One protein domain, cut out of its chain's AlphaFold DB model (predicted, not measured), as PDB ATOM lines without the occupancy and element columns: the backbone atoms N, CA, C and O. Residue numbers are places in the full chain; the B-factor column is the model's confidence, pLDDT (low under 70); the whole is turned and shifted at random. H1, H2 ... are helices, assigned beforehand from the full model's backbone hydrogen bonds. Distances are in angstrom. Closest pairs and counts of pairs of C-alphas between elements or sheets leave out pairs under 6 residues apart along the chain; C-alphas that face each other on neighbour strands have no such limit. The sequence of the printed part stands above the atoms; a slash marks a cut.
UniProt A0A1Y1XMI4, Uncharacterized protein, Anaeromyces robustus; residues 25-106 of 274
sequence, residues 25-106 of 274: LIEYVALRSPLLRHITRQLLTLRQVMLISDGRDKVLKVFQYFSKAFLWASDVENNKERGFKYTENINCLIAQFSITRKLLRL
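What this domain is: This is residues 25 to 106 of the 274 residues of an uncharacterized protein of Anaeromyces robustus (UniProt A0A1Y1XMI4). Two long helices, H2 and H3, meet near their ends as a wide V, and the last helix, H4, folds back alongside H3 to make one arm a helical hairpin. The short helix H1 makes a corner at the far end of the other arm, H2, and residues 76 to 82 stick out at the turn of the hairpin. The printed part has 82 residues with four named helices, in the order H1, H2, H3, H4, and no named strand; its class is all helix. It is only just extended, close to loose, with a radius of gyration of the C-alphas of 18.1 A, and its outline is flat, spanning 55 by 34 by 16 A.

How they stand to each other: Start at H1, residues 25 to 30, and go on to H2, residues 34 to 51. The two only just touch, with 3 pairs of C-alphas within 8 A, and only at the corner by their link; the closest C-alphas are those of Ala 30 and Leu 36, 5.3 A apart. Their lines stand at a steep tilt of 67 degrees, only just short of about perpendicular, and they run opposite ways. H2 touches H1 with residues 36 to 40 alone. Next look at H3, residues 53 to 77, which touches H2 only at the corner. There the C-alphas of Val 49 and Gly 55 are the closest, 4.9 A apart, and the lines are about perpendicular at 75 degrees. H2 touches H3 with residues 49 to 50 alone, and H3 touches H2 with residues 55 to 59 alone. H4, residues 87 to 104, forms a hairpin with H3. These two touch with 23 pairs of C-alphas within 8 A, the closest being those of Gln 64 and Ile 94, 5.0 A apart. They run opposite ways at a shallow tilt of 20 degrees. H1 is apart from H3 and H4, and H2 is apart from H4. In H1, H2, H3 and H4 every backbone O i to N i+4 pair is within hydrogen-bond range.

Where its parts are: Find C-alpha 25 at (32.603, 16.033, 67.383), where H1 begins; it ends at residue 30. From C-alpha 34, H2 runs 25.7 A to C-alpha 51. H3 begins at C-alpha 53, at (9.258, -2.488, 72.637), and runs 36.3 A to C-alpha 77. H4 runs 25.7 A from C-alpha 87 to C-alpha 104 at (3.495, -1.862, 75.601).

The domain as a whole: The C-alphas of Leu 25 and Glu 81 are the two farthest apart, at 55.5 A. The printed part has no cut. The links H1 to H2 and H2 to H3 are tight, and the link H3 to H4, with 9 residues, is short. The mean pLDDT of the printed part is 80.0; look for values under 70 at residues 25 to 32 and 78 to 83.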
ATOM      1  N   LEU A  25      31.261  15.895  66.791       53.44
ATOM      2  CA  LEU A  25      32.603  16.033  67.383       53.44
ATOM      3  C   LEU A  25      32.701  15.403  68.792       53.44
ATOM      4  O   LEU A  25      33.752  14.912  69.198       53.44
ATOM      5  N   ILE A  26      31.581  15.378  69.521       57.44
ATOM      6  CA  ILE A  26      31.449  14.791  70.860       57.44
ATOM      7  C   ILE A  26      31.632  13.264  70.819       57.44
ATOM      8  O   ILE A  26      32.316  12.709  71.678       57.44
ATOM      9  N   GLU A  27      31.102  12.585  69.797       57.09
ATOM     10  CA  GLU A  27      31.278  11.136  69.613       57.09
ATOM     11  C   GLU A  27      32.744  10.785  69.306       57.09
ATOM     12  O   GLU A  27      33.255   9.773  69.789       57.09
ATOM     13  N   TYR A  28      33.457  11.659  68.585       59.53
ATOM     14  CA  TYR A  28      34.882  11.492  68.281       59.53
ATOM     15  C   TYR A  28      35.777  11.668  69.522       59.53
ATOM     16  O   TYR A  28      36.725  10.910  69.732       59.53
ATOM     17  N   VAL A  29      35.454  12.631  70.395       59.19
ATOM     18  CA  VAL A  29      36.182  12.860  71.657       59.19
ATOM     19  C   VAL A  29      35.917  11.737  72.671       59.19
ATOM     20  O   VAL A  29      36.849  11.279  73.337       59.19
ATOM     21  N   ALA A  30      34.687  11.217  72.737       55.75
ATOM     22  CA  ALA A  30      34.328  10.085  73.596       55.75
ATOM     23  C   ALA A  30      35.052   8.772  73.219       55.75
ATOM     24  O   ALA A  30      35.270   7.911  74.071       55.75
ATOM     25  N   LEU A  31      35.496   8.630  71.964       57.28
ATOM     26  CA  LEU A  31      36.235   7.463  71.465       57.28
ATOM     27  C   LEU A  31      37.706   7.395  71.917       57.28
ATOM     28  O   LEU A  31      38.322   6.329  71.769       57.28
ATOM     29  N   ARG A  32      38.275   8.488  72.456       67.44
ATOM     30  CA  ARG A  32      39.716   8.607  72.758       67.44
ATOM     31  C   ARG A  32      40.116   8.093  74.142       67.44
ATOM     32  O   ARG A  32      41.251   7.651  74.295       67.44
ATOM     33  N   SER A  33      39.220   8.102  75.133       75.19
ATOM     34  CA  SER A  33      39.510   7.495  76.440       75.19
ATOM     35  C   SER A  33      38.909   6.083  76.522       75.19
ATOM     36  O   SER A  33      37.766   5.877  76.107       75.19
ATOM     37  N   PRO A  34      39.647   5.080  77.033       75.12
ATOM     38  CA  PRO A  34      39.154   3.702  77.108       75.12
ATOM     39  C   PRO A  34      37.905   3.588  77.996       75.12
ATOM     40  O   PRO A  34      37.000   2.806  77.708       75.12
ATOM     41  N   LEU A  35      37.823   4.430  79.028       76.75
ATOM     42  CA  LEU A  35      36.703   4.485  79.960       76.75
ATOM     43  C   LEU A  35      35.466   5.132  79.310       76.75
ATOM     44  O   LEU A  35      34.381   4.555  79.365       76.75
ATOM     45  N   LEU A  36      35.623   6.259  78.598       75.62
ATOM     46  CA  LEU A  36      34.522   6.874  77.841       75.62
ATOM     47  C   LEU A  36      34.060   5.971  76.706       75.62
ATOM     48  O   LEU A  36      32.862   5.884  76.470       75.62
ATOM     49  N   ARG A  37      34.963   5.237  76.048       75.06
ATOM     50  CA  ARG A  37      34.588   4.244  75.038       75.06
ATOM     51  C   ARG A  37      33.719   3.142  75.640       75.06
ATOM     52  O   ARG A  37      32.719   2.778  75.030       75.06
ATOM     53  N   HIS A  38      34.071   2.630  76.822       78.75
ATOM     54  CA  HIS A  38      33.253   1.634  77.511       78.75
ATOM     55  C   HIS A  38      31.881   2.205  77.885       78.75
ATOM     56  O   HIS A  38      30.867   1.642  77.487       78.75
ATOM     57  N   ILE A  39      31.832   3.368  78.546       81.69
ATOM     58  CA  ILE A  39      30.571   4.022  78.933       81.69
ATOM     59  C   ILE A  39      29.703   4.328  77.708       81.69
ATOM     60  O   ILE A  39      28.520   4.009  77.699       81.69
ATOM     61  N   THR A  40      30.284   4.900  76.653       78.19
ATOM     62  CA  THR A  40      29.562   5.257  75.424       78.19
ATOM     63  C   THR A  40      29.004   4.013  74.745       78.19
ATOM     64  O   THR A  40      27.859   4.030  74.306       78.19
ATOM     65  N   ARG A  41      29.756   2.903  74.718       77.88
ATOM     66  CA  ARG A  41      29.242   1.612  74.239       77.88
ATOM     67  C   ARG A  41      28.062   1.133  75.076       77.88
ATOM     68  O   ARG A  41      27.024   0.849  74.496       77.88
ATOM     69  N   GLN A  42      28.173   1.129  76.407       81.25
ATOM     70  CA  GLN A  42      27.052   0.729  77.266       81.25
ATOM     71  C   GLN A  42      25.826   1.638  77.067       81.25
ATOM     72  O   GLN A  42      24.700   1.153  77.016       81.25
ATOM     73  N   LEU A  43      26.020   2.948  76.886       79.25
ATOM     74  CA  LEU A  43      24.934   3.892  76.606       79.25
ATOM     75  C   LEU A  43      24.280   3.652  75.238       79.25
ATOM     76  O   LEU A  43      23.057   3.719  75.127       79.25
ATOM     77  N   LEU A  44      25.066   3.354  74.201       76.50
ATOM     78  CA  LEU A  44      24.545   3.022  72.873       76.50
ATOM     79  C   LEU A  44      23.779   1.695  72.889       76.50
ATOM     80  O   LEU A  44      22.680   1.634  72.337       76.50
ATOM     81  N   THR A  45      24.297   0.675  73.578       76.31
ATOM     82  CA  THR A  45      23.594  -0.596  73.795       76.31
ATOM     83  C   THR A  45      22.285  -0.361  74.541       76.31
ATOM     84  O   THR A  45      21.231  -0.789  74.076       76.31
ATOM     85  N   LEU A  46      22.301   0.402  75.640       75.69
ATOM     86  CA  LEU A  46      21.089   0.760  76.381       75.69
ATOM     87  C   LEU A  46      20.071   1.469  75.489       75.69
ATOM     88  O   LEU A  46      18.889   1.130  75.515       75.69
ATOM     89  N   ARG A  47      20.521   2.423  74.667       75.56
ATOM     90  CA  ARG A  47      19.660   3.103  73.699       75.56
ATOM     91  C   ARG A  47      19.030   2.104  72.731       75.56
ATOM     92  O   ARG A  47      17.826   2.172  72.523       75.56
ATOM     93  N   GLN A  48      19.801   1.177  72.166       74.00
ATOM     94  CA  GLN A  48      19.279   0.152  71.254       74.00
ATOM     95  C   GLN A  48      18.262  -0.770  71.936       74.00
ATOM     96  O   GLN A  48      17.197  -1.020  71.375       74.00
ATOM     97  N   VAL A  49      18.533  -1.198  73.173       71.56
ATOM     98  CA  VAL A  49      17.580  -1.970  73.984       71.56
ATOM     99  C   VAL A  49      16.283  -1.183  74.187       71.56
ATOM    100  O   VAL A  49      15.198  -1.720  73.983       71.56
ATOM    101  N   MET A  50      16.378   0.104  74.524       73.19
ATOM    102  CA  MET A  50      15.223   0.981  74.750       73.19
ATOM    103  C   MET A  50      14.444   1.333  73.476       73.19
ATOM    104  O   MET A  50      13.300   1.772  73.575       73.19
ATOM    105  N   LEU A  51      15.023   1.154  72.286       73.00
ATOM    106  CA  LEU A  51      14.314   1.365  71.021       73.00
ATOM    107  C   LEU A  51      13.370   0.204  70.681       73.00
ATOM    108  O   LEU A  51      12.371   0.417  69.997       73.00
ATOM    109  N   ILE A  52      13.632  -1.003  71.191       79.94
ATOM    110  CA  ILE A  52      12.741  -2.152  71.006       79.94
ATOM    111  C   ILE A  52      11.654  -2.148  72.090       79.94
ATOM    112  O   ILE A  52      11.934  -1.967  73.276       79.94
ATOM    113  N   SER A  53      10.394  -2.376  71.703       76.06
ATOM    114  CA  SER A  53       9.258  -2.488  72.637       76.06
ATOM    115  C   SER A  53       9.496  -3.521  73.743       76.06
ATOM    116  O   SER A  53       9.279  -3.213  74.914       76.06
ATOM    117  N   ASP A  54      10.060  -4.682  73.402       77.38
ATOM    118  CA  ASP A  54      10.457  -5.708  74.372       77.38
ATOM    119  C   ASP A  54      11.499  -5.225  75.378       77.38
ATOM    120  O   ASP A  54      11.381  -5.502  76.573       77.38
ATOM    121  N   GLY A  55      12.519  -4.494  74.922       80.38
ATOM    122  CA  GLY A  55      13.553  -3.969  75.807       80.38
ATOM    123  C   GLY A  55      12.979  -2.960  76.801       80.38
ATOM    124  O   GLY A  55      13.264  -3.056  77.995       80.38
ATOM    125  N   ARG A  56      12.075  -2.080  76.346       86.75
ATOM    126  CA  ARG A  56      11.327  -1.161  77.224       86.75
ATOM    127  C   ARG A  56      10.505  -1.909  78.270       86.75
ATOM    128  O   ARG A  56      10.587  -1.575  79.450       86.75
ATOM    129  N   ASP A  57       9.768  -2.948  77.876       87.75
ATOM    130  CA  ASP A  57       9.026  -3.786  78.826       87.75
ATOM    131  C   ASP A  57       9.949  -4.430  79.874       87.75
ATOM    132  O   ASP A  57       9.629  -4.400  81.064       87.75
ATOM    133  N   LYS A  58      11.107  -4.985  79.474       88.88
ATOM    134  CA  LYS A  58      12.036  -5.616  80.431       88.88
ATOM    135  C   LYS A  58      12.656  -4.605  81.388       88.88
ATOM    136  O   LYS A  58      12.747  -4.894  82.579       88.88
ATOM    137  N   VAL A  59      13.029  -3.422  80.906       89.25
ATOM    138  CA  VAL A  59      13.561  -2.347  81.757       89.25
ATOM    139  C   VAL A  59      12.515  -1.902  82.780       89.25
ATOM    140  O   VAL A  59      12.802  -1.851  83.976       89.25
ATOM    141  N   LEU A  60      11.270  -1.681  82.348       92.06
ATOM    142  CA  LEU A  60      10.173  -1.361  83.262       92.06
ATOM    143  C   LEU A  60       9.901  -2.502  84.255       92.06
ATOM    144  O   LEU A  60       9.599  -2.231  85.416       92.06
ATOM    145  N   LYS A  61      10.038  -3.772  83.835       91.69
ATOM    146  CA  LYS A  61       9.909  -4.947  84.719       91.69
ATOM    147  C   LYS A  61      10.939  -4.878  85.845       91.69
ATOM    148  O   LYS A  61      10.579  -5.057  87.006       91.69
ATOM    149  N   VAL A  62      12.197  -4.596  85.503       92.19
ATOM    150  CA  VAL A  62      13.294  -4.468  86.470       92.19
ATOM    151  C   VAL A  62      13.002  -3.355  87.469       92.19
ATOM    152  O   VAL A  62      13.011  -3.626  88.666       92.19
ATOM    153  N   PHE A  63      12.660  -2.147  87.011       92.44
ATOM    154  CA  PHE A  63      12.337  -1.043  87.922       92.44
ATOM    155  C   PHE A  63      11.154  -1.370  88.833       92.44
ATOM    156  O   PHE A  63      11.236  -1.177  90.043       92.44
ATOM    157  N   GLN A  64      10.083  -1.938  88.279       92.38
ATOM    158  CA  GLN A  64       8.900  -2.320  89.041       92.38
ATOM    159  C   GLN A  64       9.224  -3.297  90.181       92.38
ATOM    160  O   GLN A  64       8.784  -3.090  91.313       92.38
ATOM    161  N   TYR A  65       9.953  -4.380  89.899       91.44
ATOM    162  CA  TYR A  65      10.238  -5.389  90.921       91.44
ATOM    163  C   TYR A  65      11.376  -4.991  91.852       91.44
ATOM    164  O   TYR A  65      11.302  -5.316  93.035       91.44
ATOM    165  N   PHE A  66      12.344  -4.211  91.372       90.69
ATOM    166  CA  PHE A  66      13.355  -3.605  92.229       90.69
ATOM    167  C   PHE A  66      12.708  -2.683  93.268       90.69
ATOM    168  O   PHE A  66      12.988  -2.810  94.456       90.69
ATOM    169  N   SER A  67      11.759  -1.831  92.862       90.69
ATOM    170  CA  SER A  67      10.986  -1.002  93.796       90.69
ATOM    171  C   SER A  67      10.174  -1.836  94.794       90.69
ATOM    172  O   SER A  67      10.122  -1.487  95.971       90.69
ATOM    173  N   LYS A  68       9.582  -2.964  94.367       89.94
ATOM    174  CA  LYS A  68       8.903  -3.899  95.288       89.94
ATOM    175  C   LYS A  68       9.871  -4.526  96.292       89.94
ATOM    176  O   LYS A  68       9.527  -4.652  97.463       89.94
ATOM    177  N   ALA A  69      11.058  -4.926  95.841       89.12
ATOM    178  CA  ALA A  69      12.080  -5.522  96.697       89.12
ATOM    179  C   ALA A  69      12.617  -4.498  97.705       89.12
ATOM    180  O   ALA A  69      12.779  -4.830  98.875       89.12
ATOM    181  N   PHE A  70      12.807  -3.250  97.270       89.38
ATOM    182  CA  PHE A  70      13.194  -2.137  98.130       89.38
ATOM    183  C   PHE A  70      12.154  -1.862  99.224       89.38
ATOM    184  O   PHE A  70      12.519  -1.787 100.395       89.38
ATOM    185  N   LEU A  71      10.863  -1.778  98.872       87.69
ATOM    186  CA  LEU A  71       9.793  -1.619  99.866       87.69
ATOM    187  C   LEU A  71       9.764  -2.782 100.856       87.69
ATOM    188  O   LEU A  71       9.709  -2.558 102.059       87.69
ATOM    189  N   TRP A  72       9.864  -4.017 100.361       87.94
ATOM    190  CA  TRP A  72       9.890  -5.191 101.223       87.94
ATOM    191  C   TRP A  72      11.088  -5.184 102.184       87.94
ATOM    192  O   TRP A  72      10.911  -5.466 103.365       87.94
ATOM    193  N   ALA A  73      12.287  -4.829 101.711       86.62
ATOM    194  CA  ALA A  73      13.474  -4.724 102.558       86.62
ATOM    195  C   ALA A  73      13.310  -3.631 103.627       86.62
ATOM    196  O   ALA A  73      13.601  -3.865 104.797       86.62
ATOM    197  N   SER A  74      12.763  -2.473 103.244       84.50
ATOM    198  CA  SER A  74      12.502  -1.366 104.167       84.50
ATOM    199  C   SER A  74      11.443  -1.708 105.223       84.50
ATOM    200  O   SER A  74      11.593  -1.324 106.383       84.50
ATOM    201  N   ASP A  75      10.404  -2.462 104.854       81.06
ATOM    202  CA  ASP A  75       9.363  -2.933 105.778       81.06
ATOM    203  C   ASP A  75       9.888  -3.986 106.768       81.06
ATOM    204  O   ASP A  75       9.417  -4.058 107.906       81.06
ATOM    205  N   VAL A  76      10.855  -4.808 106.343       79.25
ATOM    206  CA  VAL A  76      11.545  -5.774 107.213       79.25
ATOM    207  C   VAL A  76      12.453  -5.055 108.211       79.25
ATOM    208  O   VAL A  76      12.489  -5.438 109.377       79.25
ATOM    209  N   GLU A  77      13.157  -4.009 107.777       73.19
ATOM    210  CA  GLU A  77      14.119  -3.274 108.606       73.19
ATOM    211  C   GLU A  77      13.450  -2.335 109.623       73.19
ATOM    212  O   GLU A  77      13.894  -2.236 110.765       73.19
ATOM    213  N   ASN A  78      12.355  -1.666 109.250       65.56
ATOM    214  CA  ASN A  78      11.777  -0.605 110.083       65.56
ATOM    215  C   ASN A  78      10.761  -1.072 111.134       65.56
ATOM    216  O   ASN A  78      10.307  -0.238 111.917       65.56
ATOM    217  N   ASN A  79      10.421  -2.369 111.179       60.53
ATOM    218  CA  ASN A  79       9.189  -2.893 111.782       60.53
ATOM    219  C   ASN A  79       7.944  -2.189 111.198       60.53
ATOM    220  O   ASN A  79       7.862  -0.965 111.124       60.53
ATOM    221  N   LYS A  80       6.928  -2.956 110.788       60.06
ATOM    222  CA  LYS A  80       5.739  -2.461 110.054       60.06
ATOM    223  C   LYS A  80       5.053  -1.213 110.644       60.06
ATOM    224  O   LYS A  80       4.347  -0.520 109.923       60.06
ATOM    225  N   GLU A  81       5.254  -0.931 111.928       55.31
ATOM    226  CA  GLU A  81       4.685   0.204 112.657       55.31
ATOM    227  C   GLU A  81       5.288   1.569 112.293       55.31
ATOM    228  O   GLU A  81       4.579   2.568 112.358       55.31
ATOM    229  N   ARG A  82       6.571   1.645 111.900       56.78
ATOM    230  CA  ARG A  82       7.210   2.938 111.581       56.78
ATOM    231  C   ARG A  82       7.088   3.367 110.129       56.78
ATOM    232  O   ARG A  82       7.379   4.526 109.876       56.78
ATOM    233  N   GLY A  83       6.649   2.463 109.246       59.28
ATOM    234  CA  GLY A  83       6.237   2.691 107.855       59.28
ATOM    235  C   GLY A  83       7.134   3.624 107.032       59.28
ATOM    236  O   GLY A  83       7.212   4.824 107.279       59.28
ATOM    237  N   PHE A  84       7.768   3.121 105.972       74.94
ATOM    238  CA  PHE A  84       8.545   3.994 105.089       74.94
ATOM    239  C   PHE A  84       7.677   5.152 104.543       74.94
ATOM    240  O   PHE A  84       6.636   4.944 103.920       74.94
ATOM    241  N   LYS A  85       8.108   6.401 104.783       78.62
ATOM    242  CA  LYS A  85       7.318   7.629 104.538       78.62
ATOM    243  C   LYS A  85       6.777   7.752 103.105       78.62
ATOM    244  O   LYS A  85       5.775   8.422 102.885       78.62
ATOM    245  N   TYR A  86       7.430   7.116 102.131       82.50
ATOM    246  CA  TYR A  86       7.056   7.179 100.715       82.50
ATOM    247  C   TYR A  86       6.493   5.863 100.161       82.50
ATOM    248  O   TYR A  86       6.462   5.684  98.943       82.50
ATOM    249  N   THR A  87       6.038   4.942 101.019       85.81
ATOM    250  CA  THR A  87       5.481   3.650 100.585       85.81
ATOM    251  C   THR A  87       4.343   3.813  99.580       85.81
ATOM    252  O   THR A  87       4.312   3.115  98.567       85.81
ATOM    253  N   GLU A  88       3.436   4.766  99.798       86.69
ATOM    254  CA  GLU A  88       2.322   5.027  98.880       86.69
ATOM    255  C   GLU A  88       2.802   5.513  97.503       86.69
ATOM    256  O   GLU A  88       2.389   4.973  96.475       86.69
ATOM    257  N   ASN A  89       3.754   6.450  97.475       89.81
ATOM    258  CA  ASN A  89       4.323   6.977  96.233       89.81
ATOM    259  C   ASN A  89       5.025   5.880  95.422       89.81
ATOM    260  O   ASN A  89       4.846   5.794  94.205       89.81
ATOM    261  N   ILE A  90       5.796   5.012  96.087       89.50
ATOM    262  CA  ILE A  90       6.478   3.902  95.413       89.50
ATOM    263  C   ILE A  90       5.462   2.859  94.926       89.50
ATOM    264  O   ILE A  90       5.594   2.365  93.808       89.50
ATOM    265  N   ASN A  91       4.417   2.555  95.699       89.19
ATOM    266  CA  ASN A  91       3.347   1.662  95.245       89.19
ATOM    267  C   ASN A  91       2.601   2.221  94.027       89.19
ATOM    268  O   ASN A  91       2.311   1.469  93.092       89.19
ATOM    269  N   CYS A  92       2.350   3.533  93.993       91.75
ATOM    270  CA  CYS A  92       1.801   4.207  92.821       91.75
ATOM    271  C   CYS A  92       2.734   4.041  91.611       91.75
ATOM    272  O   CYS A  92       2.297   3.578  90.558       91.75
ATOM    273  N   LEU A  93       4.036   4.298  91.775       92.69
ATOM    274  CA  LEU A  93       5.039   4.109  90.721       92.69
ATOM    275  C   LEU A  93       5.073   2.661  90.196       92.69
ATOM    276  O   LEU A  93       5.049   2.433  88.987       92.69
ATOM    277  N   ILE A  94       5.068   1.672  91.095       92.38
ATOM    278  CA  ILE A  94       5.018   0.239  90.762       92.38
ATOM    279  C   ILE A  94       3.763  -0.086  89.945       92.38
ATOM    280  O   ILE A  94       3.835  -0.845  88.972       92.38
ATOM    281  N   ALA A  95       2.609   0.461  90.338       90.12
ATOM    282  CA  ALA A  95       1.356   0.267  89.621       90.12
ATOM    283  C   ALA A  95       1.420   0.877  88.213       90.12
ATOM    284  O   ALA A  95       1.037   0.204  87.254       90.12
ATOM    285  N   GLN A  96       1.977   2.085  88.076       93.12
ATOM    286  CA  GLN A  96       2.157   2.738  86.778       93.12
ATOM    287  C   GLN A  96       3.095   1.943  85.868       93.12
ATOM    288  O   GLN A  96       2.728   1.649  84.735       93.12
ATOM    289  N   PHE A  97       4.252   1.483  86.360       93.69
ATOM    290  CA  PHE A  97       5.138   0.624  85.565       93.69
ATOM    291  C   PHE A  97       4.454  -0.669  85.116       93.69
ATOM    292  O   PHE A  97       4.620  -1.087  83.971       93.69
ATOM    293  N   SER A  98       3.642  -1.279  85.982       90.56
ATOM    294  CA  SER A  98       2.854  -2.465  85.637       90.56
ATOM    295  C   SER A  98       1.870  -2.196  84.492       90.56
ATOM    296  O   SER A  98       1.798  -2.973  83.541       90.56
ATOM    297  N   ILE A  99       1.123  -1.087  84.569       90.12
ATOM    298  CA  ILE A  99       0.151  -0.690  83.540       90.12
ATOM    299  C   ILE A  99       0.872  -0.374  82.229       90.12
ATOM    300  O   ILE A  99       0.503  -0.924  81.196       90.12
ATOM    301  N   THR A 100       1.939   0.428  82.272       93.25
ATOM    302  CA  THR A 100       2.732   0.781  81.088       93.25
ATOM    303  C   THR A 100       3.285  -0.456  80.390       93.25
ATOM    304  O   THR A 100       3.229  -0.543  79.169       93.25
ATOM    305  N   ARG A 101       3.762  -1.459  81.135       91.81
ATOM    306  CA  ARG A 101       4.215  -2.729  80.546       91.81
ATOM    307  C   ARG A 101       3.101  -3.481  79.831       91.81
ATOM    308  O   ARG A 101       3.331  -3.997  78.744       91.81
ATOM    309  N   LYS A 102       1.904  -3.537  80.423       88.62
ATOM    310  CA  LYS A 102       0.742  -4.155  79.769       88.62
ATOM    311  C   LYS A 102       0.342  -3.386  78.508       88.62
ATOM    312  O   LYS A 102       0.098  -4.014  77.491       88.62
ATOM    313  N   LEU A 103       0.386  -2.053  78.535       90.38
ATOM    314  CA  LEU A 103       0.128  -1.215  77.358       90.38
ATOM    315  C   LEU A 103       1.163  -1.416  76.245       90.38
ATOM    316  O   LEU A 103       0.797  -1.479  75.079       90.38
ATOM    317  N   LEU A 104       2.449  -1.554  76.584       89.38
ATOM    318  CA  LEU A 104       3.495  -1.862  75.601       89.38
ATOM    319  C   LEU A 104       3.297  -3.227  74.933       89.38
ATOM    320  O   LEU A 104       3.795  -3.434  73.827       89.38
ATOM    321  N   ARG A 105       2.603  -4.147  75.610       86.19
ATOM    322  CA  ARG A 105       2.273  -5.478  75.098       86.19
ATOM    323  C   ARG A 105       0.880  -5.575  74.480       86.19
ATOM    324  O   ARG A 105       0.532  -6.643  73.994       86.19
ATOM    325  N   LEU A 106       0.112  -4.488  74.471       87.25
ATOM    326  CA  LEU A 106      -1.244  -4.493  73.940       87.25
ATOM    327  C   LEU A 106      -1.233  -4.982  72.484       87.25
ATOM    328  O   LEU A 106      -0.361  -4.577  71.710       87.25
TER     329      LEU A 106